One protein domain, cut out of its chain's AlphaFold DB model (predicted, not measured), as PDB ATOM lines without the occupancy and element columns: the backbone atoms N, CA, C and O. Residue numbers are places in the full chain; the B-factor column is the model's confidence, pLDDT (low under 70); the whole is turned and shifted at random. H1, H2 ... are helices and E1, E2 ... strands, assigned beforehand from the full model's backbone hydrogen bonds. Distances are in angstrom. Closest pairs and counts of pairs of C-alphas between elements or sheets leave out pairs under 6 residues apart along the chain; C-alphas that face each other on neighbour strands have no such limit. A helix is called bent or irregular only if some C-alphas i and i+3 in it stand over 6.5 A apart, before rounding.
ATOM      1  N   SER A   2      24.709 -47.312  52.200       63.97
ATOM      2  CA  SER A   2      25.991 -46.623  52.403       63.97
ATOM      3  C   SER A   2      25.791 -45.100  52.421       63.97
ATOM      4  O   SER A   2      24.856 -44.576  51.807       63.97
ATOM      5  N   LEU A   3      26.682 -44.366  53.096       57.59
ATOM      6  CA  LEU A   3      26.632 -42.898  53.142       57.59
ATOM      7  C   LEU A   3      26.707 -42.267  51.736       57.59
ATOM      8  O   LEU A   3      26.158 -41.191  51.507       57.59
ATOM      9  N   GLY A   4      27.379 -42.941  50.796       71.12
ATOM     10  CA  GLY A   4      27.466 -42.536  49.391       71.12
ATOM     11  C   GLY A   4      26.132 -42.673  48.659       71.12
ATOM     12  O   GLY A   4      25.701 -41.722  48.009       71.12
ATOM     13  N   ALA A   5      25.439 -43.800  48.846       68.75
ATOM     14  CA  ALA A   5      24.126 -44.042  48.250       68.75
ATOM     15  C   ALA A   5      23.081 -43.032  48.751       68.75
ATOM     16  O   ALA A   5      22.345 -42.463  47.955       68.75
ATOM     17  N   ALA A   6      23.074 -42.718  50.052       64.56
ATOM     18  CA  ALA A   6      22.158 -41.725  50.618       64.56
ATOM     19  C   ALA A   6      22.376 -40.310  50.040       64.56
ATOM     20  O   ALA A   6      21.413 -39.599  49.757       64.56
ATOM     21  N   ARG A   7      23.635 -39.904  49.814       71.31
ATOM     22  CA  ARG A   7      23.967 -38.604  49.199       71.31
ATOM     23  C   ARG A   7      23.595 -38.542  47.718       71.31
ATOM     24  O   ARG A   7      23.132 -37.505  47.255       71.31
ATOM     25  N   GLN A   8      23.818 -39.621  46.972       74.12
ATOM     26  CA  GLN A   8      23.406 -39.710  45.568       74.12
ATOM     27  C   GLN A   8      21.881 -39.642  45.446       74.12
ATOM     28  O   GLN A   8      21.376 -38.866  44.642       74.12
ATOM     29  N   TYR A   9      21.170 -40.359  46.315       70.62
ATOM     30  CA  TYR A   9      19.712 -40.349  46.372       70.62
ATOM     31  C   TYR A   9      19.154 -38.955  46.696       70.62
ATOM     32  O   TYR A   9      18.243 -38.491  46.020       70.62
ATOM     33  N   ALA A  10      19.747 -38.244  47.664       71.00
ATOM     34  CA  ALA A  10      19.360 -36.871  48.000       71.00
ATOM     35  C   ALA A  10      19.563 -35.887  46.831       71.00
ATOM     36  O   ALA A  10      18.687 -35.072  46.555       71.00
ATOM     37  N   ARG A  11      20.691 -35.986  46.110       79.31
ATOM     38  CA  ARG A  11      20.976 -35.134  44.939       79.31
ATOM     39  C   ARG A  11      20.049 -35.415  43.764       79.31
ATOM     40  O   ARG A  11      19.557 -34.482  43.141       79.31
ATOM     41  N   MET A  12      19.812 -36.693  43.470       81.81
ATOM     42  CA  MET A  12      18.858 -37.110  42.444       81.81
ATOM     43  C   MET A  12      17.464 -36.545  42.742       81.81
ATOM     44  O   MET A  12      16.793 -36.054  41.842       81.81
ATOM     45  N   TRP A  13      17.068 -36.534  44.016       72.06
ATOM     46  CA  TRP A  13      15.798 -35.965  44.453       72.06
ATOM     47  C   TRP A  13      15.716 -34.447  44.338       72.06
ATOM     48  O   TRP A  13      14.733 -33.944  43.805       72.06
ATOM     49  N   GLN A  14      16.739 -33.715  44.787       75.44
ATOM     50  CA  GLN A  14      16.797 -32.261  44.593       75.44
ATOM     51  C   GLN A  14      16.683 -31.903  43.111       75.44
ATOM     52  O   GLN A  14      15.936 -30.998  42.756       75.44
ATOM     53  N   ARG A  15      17.354 -32.671  42.245       81.69
ATOM     54  CA  ARG A  15      17.236 -32.512  40.798       81.69
ATOM     55  C   ARG A  15      15.816 -32.799  40.306       81.69
ATOM     56  O   ARG A  15      15.290 -31.994  39.558       81.69
ATOM     57  N   ARG A  16      15.168 -33.877  40.756       77.62
ATOM     58  CA  ARG A  16      13.795 -34.214  40.338       77.62
ATOM     59  C   ARG A  16      12.766 -33.168  40.771       77.62
ATOM     60  O   ARG A  16      11.867 -32.848  40.003       77.62
ATOM     61  N   VAL A  17      12.895 -32.631  41.985       74.50
ATOM     62  CA  VAL A  17      12.053 -31.524  42.471       74.50
ATOM     63  C   VAL A  17      12.283 -30.270  41.634       74.50
ATOM     64  O   VAL A  17      11.311 -29.619  41.261       74.50
ATOM     65  N   GLN A  18      13.538 -29.969  41.291       76.44
ATOM     66  CA  GLN A  18      13.867 -28.844  40.422       76.44
ATOM     67  C   GLN A  18      13.312 -29.037  39.004       76.44
ATOM     68  O   GLN A  18      12.653 -28.145  38.504       76.44
ATOM     69  N   GLU A  19      13.469 -30.219  38.399       83.62
ATOM     70  CA  GLU A  19      12.900 -30.551  37.083       83.62
ATOM     71  C   GLU A  19      11.376 -30.391  37.059       83.62
ATOM     72  O   GLU A  19      10.828 -29.836  36.111       83.62
ATOM     73  N   MET A  20      10.680 -30.859  38.102       76.44
ATOM     74  CA  MET A  20       9.235 -30.651  38.227       76.44
ATOM     75  C   MET A  20       8.902 -29.159  38.344       76.44
ATOM     76  O   MET A  20       7.988 -28.695  37.671       76.44
ATOM     77  N   ALA A  21       9.671 -28.395  39.129       77.06
ATOM     78  CA  ALA A  21       9.493 -26.950  39.248       77.06
ATOM     79  C   ALA A  21       9.734 -26.214  37.916       77.06
ATOM     80  O   ALA A  21       8.941 -25.342  37.564       77.06
ATOM     81  N   ASP A  22      10.764 -26.604  37.163       82.69
ATOM     82  CA  ASP A  22      11.115 -26.051  35.850       82.69
ATOM     83  C   ASP A  22      10.031 -26.365  34.802       82.69
ATOM     84  O   ASP A  22       9.747 -25.549  33.928       82.69
ATOM     85  N   GLN A  23       9.369 -27.521  34.919       81.69
ATOM     86  CA  GLN A  23       8.211 -27.913  34.102       81.69
ATOM     87  C   GLN A  23       6.888 -27.290  34.582       81.69
ATOM     88  O   GLN A  23       5.833 -27.568  34.015       81.69
ATOM     89  N   GLY A  24       6.912 -26.481  35.647       75.38
ATOM     90  CA  GLY A  24       5.714 -25.899  36.255       75.38
ATOM     91  C   GLY A  24       4.836 -26.902  37.017       75.38
ATOM     92  O   GLY A  24       3.752 -26.546  37.474       75.38
ATOM     93  N   ILE A  25       5.294 -28.143  37.195       72.25
ATOM     94  CA  ILE A  25       4.593 -29.203  37.921       72.25
ATOM     95  C   ILE A  25       4.849 -29.019  39.418       72.25
ATOM     96  O   ILE A  25       5.953 -29.236  39.921       72.25
ATOM     97  N   ARG A  26       3.807 -28.642  40.158       71.12
ATOM     98  CA  ARG A  26       3.855 -28.508  41.618       71.12
ATOM     99  C   ARG A  26       2.920 -29.537  42.247       71.12
ATOM    100  O   ARG A  26       1.713 -29.426  42.045       71.12
ATOM    101  N   PRO A  27       3.437 -30.527  43.003       73.31
ATOM    102  CA  PRO A  27       2.596 -31.370  43.844       73.31
ATOM    103  C   PRO A  27       1.784 -30.461  44.770       73.31
ATOM    104  O   PRO A  27       2.362 -29.686  45.531       73.31
ATOM    105  N   HIS A  28       0.461 -30.502  44.642       77.38
ATOM    106  CA  HIS A  28      -0.433 -29.533  45.259       77.38
ATOM    107  C   HIS A  28      -1.634 -30.249  45.866       77.38
ATOM    108  O   HIS A  28      -2.269 -31.081  45.218       77.38
ATOM    109  N   VAL A  29      -1.936 -29.908  47.113       83.94
ATOM    110  CA  VAL A  29      -3.176 -30.285  47.787       83.94
ATOM    111  C   VAL A  29      -4.060 -29.045  47.781       83.94
ATOM    112  O   VAL A  29      -3.655 -28.008  48.297       83.94
ATOM    113  N   ALA A  30      -5.254 -29.143  47.192       84.69
ATOM    114  CA  ALA A  30      -6.129 -27.989  46.956       84.69
ATOM    115  C   ALA A  30      -6.459 -27.195  48.230       84.69
ATOM    116  O   ALA A  30      -6.534 -25.971  48.198       84.69
ATOM    117  N   THR A  31      -6.628 -27.888  49.357       87.31
ATOM    118  CA  THR A  31      -6.915 -27.271  50.658       87.31
ATOM    119  C   THR A  31      -5.668 -26.762  51.376       87.31
ATOM    120  O   THR A  31      -5.788 -25.954  52.286       87.31
ATOM    121  N   GLU A  32      -4.478 -27.218  50.980       86.94
ATOM    122  CA  GLU A  32      -3.213 -26.988  51.684       86.94
ATOM    123  C   GLU A  32      -2.128 -26.534  50.690       86.94
ATOM    124  O   GLU A  32      -1.219 -27.300  50.346       86.94
ATOM    125  N   PRO A  33      -2.209 -25.286  50.189       84.75
ATOM    126  CA  PRO A  33      -1.309 -24.782  49.152       84.75
ATOM    127  C   PRO A  33       0.150 -24.675  49.611       84.75
ATOM    128  O   PRO A  33       1.052 -24.674  48.770       84.75
ATOM    129  N   GLU A  34       0.398 -24.607  50.920       84.62
ATOM    130  CA  GLU A  34       1.742 -24.476  51.489       84.62
ATOM    131  C   GLU A  34       2.430 -25.812  51.778       84.62
ATOM    132  O   GLU A  34       3.639 -25.821  52.031       84.62
ATOM    133  N   ALA A  35       1.711 -26.934  51.671       87.00
ATOM    134  CA  ALA A  35       2.285 -28.256  51.864       87.00
ATOM    135  C   ALA A  35       3.296 -28.561  50.754       87.00
ATOM    136  O   ALA A  35       3.159 -28.134  49.597       87.00
ATOM    137  N   ARG A  36       4.357 -29.289  51.102       85.19
ATOM    138  CA  ARG A  36       5.443 -29.609  50.170       85.19
ATOM    139  C   ARG A  36       5.700 -31.102  50.151       85.19
ATOM    140  O   ARG A  36       5.543 -31.802  51.147       85.19
ATOM    141  N   LEU A  37       6.106 -31.593  48.984       84.56
ATOM    142  CA  LEU A  37       6.520 -32.978  48.824       84.56
ATOM    143  C   LEU A  37       7.766 -33.238  49.683       84.56
ATOM    144  O   LEU A  37       8.804 -32.607  49.484       84.56
ATOM    145  N   MET A  38       7.674 -34.176  50.621       85.88
ATOM    146  CA  MET A  38       8.752 -34.529  51.538       85.88
ATOM    147  C   MET A  38       8.887 -36.038  51.703       85.88
ATOM    148  O   MET A  38       7.964 -36.804  51.437       85.88
ATOM    149  N   ARG A  39      10.073 -36.472  52.142       81.50
ATOM    150  CA  ARG A  39      10.350 -37.887  52.386       81.50
ATOM    151  C   ARG A  39       9.732 -38.324  53.708       81.50
ATOM    152  O   ARG A  39      10.142 -37.831  54.757       81.50
ATOM    153  N   THR A  40       8.857 -39.318  53.671       79.81
ATOM    154  CA  THR A  40       8.298 -39.957  54.862       79.81
ATOM    155  C   THR A  40       9.014 -41.288  55.134       79.81
ATOM    156  O   THR A  40       9.409 -41.991  54.198       79.81
ATOM    157  N   PRO A  41       9.243 -41.670  56.406       72.44
ATOM    158  CA  PRO A  41       9.970 -42.902  56.726       72.44
ATOM    159  C   PRO A  41       9.292 -44.183  56.221       72.44
ATOM    160  O   PRO A  41       9.983 -45.166  55.965       72.44
ATOM    161  N   TYR A  42       7.963 -44.169  56.094       72.31
ATOM    162  CA  TYR A  42       7.156 -45.365  55.846       72.31
ATOM    163  C   TYR A  42       6.475 -45.387  54.479       72.31
ATOM    164  O   TYR A  42       6.135 -46.469  54.009       72.31
ATOM    165  N   HIS A  43       6.226 -44.235  53.852       72.19
ATOM    166  CA  HIS A  43       5.410 -44.144  52.631       72.19
ATOM    167  C   HIS A  43       6.188 -43.522  51.463       72.19
ATOM    168  O   HIS A  43       5.633 -43.152  50.434       72.19
ATOM    169  N   GLY A  44       7.514 -43.440  51.595       80.12
ATOM    170  CA  GLY A  44       8.366 -42.872  50.563       80.12
ATOM    171  C   GLY A  44       8.247 -41.355  50.537       80.12
ATOM    172  O   GLY A  44       8.999 -40.686  51.242       80.12
ATOM    173  N   PHE A  45       7.364 -40.814  49.699       77.06
ATOM    174  CA  PHE A  45       7.234 -39.373  49.479       77.06
ATOM    175  C   PHE A  45       5.775 -38.945  49.437       77.06
ATOM    176  O   PHE A  45       4.996 -39.484  48.658       77.06
ATOM    177  N   GLU A  46       5.440 -37.938  50.236       84.50
ATOM    178  CA  GLU A  46       4.081 -37.417  50.371       84.50
ATOM    179  C   GLU A  46       4.106 -35.892  50.467       84.50
ATOM    180  O   GLU A  46       5.088 -35.304  50.928       84.50
ATOM    181  N   VAL A  47       3.042 -35.243  49.991       87.88
ATOM    182  CA  VAL A  47       2.845 -33.802  50.182       87.88
ATOM    183  C   VAL A  47       2.335 -33.600  51.601       87.88
ATOM    184  O   VAL A  47       1.227 -34.020  51.918       87.88
ATOM    185  N   ALA A  48       3.165 -33.020  52.461       88.69
ATOM    186  CA  ALA A  48       2.899 -32.943  53.891       88.69
ATOM    187  C   ALA A  48       3.566 -31.713  54.527       88.69
ATOM    188  O   ALA A  48       4.255 -30.940  53.858       88.69
ATOM    189  N   TYR A  49       3.368 -31.573  55.837       91.06
ATOM    190  CA  TYR A  49       4.187 -30.745  56.715       91.06
ATOM    191  C   TYR A  49       4.891 -31.641  57.730       91.06
ATOM    192  O   TYR A  49       4.369 -32.676  58.147       91.06
TER     193      TYR A  49
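Overview. This is residues 2 to 49 of the 153 residues of an uncharacterized protein of Nitrosospira sp. Nl5 (UniProt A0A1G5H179). One long helix, H1, is joined by a long loop, residues 23 to 35, to a small two-stranded hairpin, E1 and E2, in an open, loose arrangement with few contacts between helix and hairpin. The loop folds the chain back, and residues 2 to 12 and 18 to 24 stand free. The printed part has 48 residues with one named helix and two named strands, in the order H1, E1, E2; the sheet, E1 - E2, is antiparallel and the class is mixed, helices and strands. The whole is loose, with a radius of gyration of the C-alphas of 12.3 A, and flat, spanning 38 by 26 by 13 A.

Arrangement. H1, residues 3 to 22, has every O i to N i+4 pair within hydrogen-bond range. A long link of 13 residues joins it to E1, residues 36 to 40. A tight link of 3 residues leads on to E2, residues 44 to 48. E1 and E2 form a hairpin, antiparallel at 141 degrees between their directions. C-alphas 37 and 47 face each other, 4.0 A apart. N 38 and O 46, at 2.8 A, and N 48 and O 36, at 3.0 A, are within hydrogen-bond range. H1 and E2 are apart.

Along the chain. H1 runs 28.7 A from C-alpha 3 at (26.632, -42.898, 53.142) to C-alpha 22 at (11.115, -26.051, 35.850), and is not bent. E1 measures 11.7 A from Arg 36 to Thr 40. E2 measures 11.8 A from Gly 44 to Ala 48, whose C-alpha is at (2.899, -32.943, 53.891).

Size, cuts and confidence. The C-alphas of Ser 2 and Thr 31 are the two farthest apart, at 38.2 A. The printed part has no cut. The mean pLDDT of the printed part is 78.0; residues 2 to 3 and 5 to 6 are under 70.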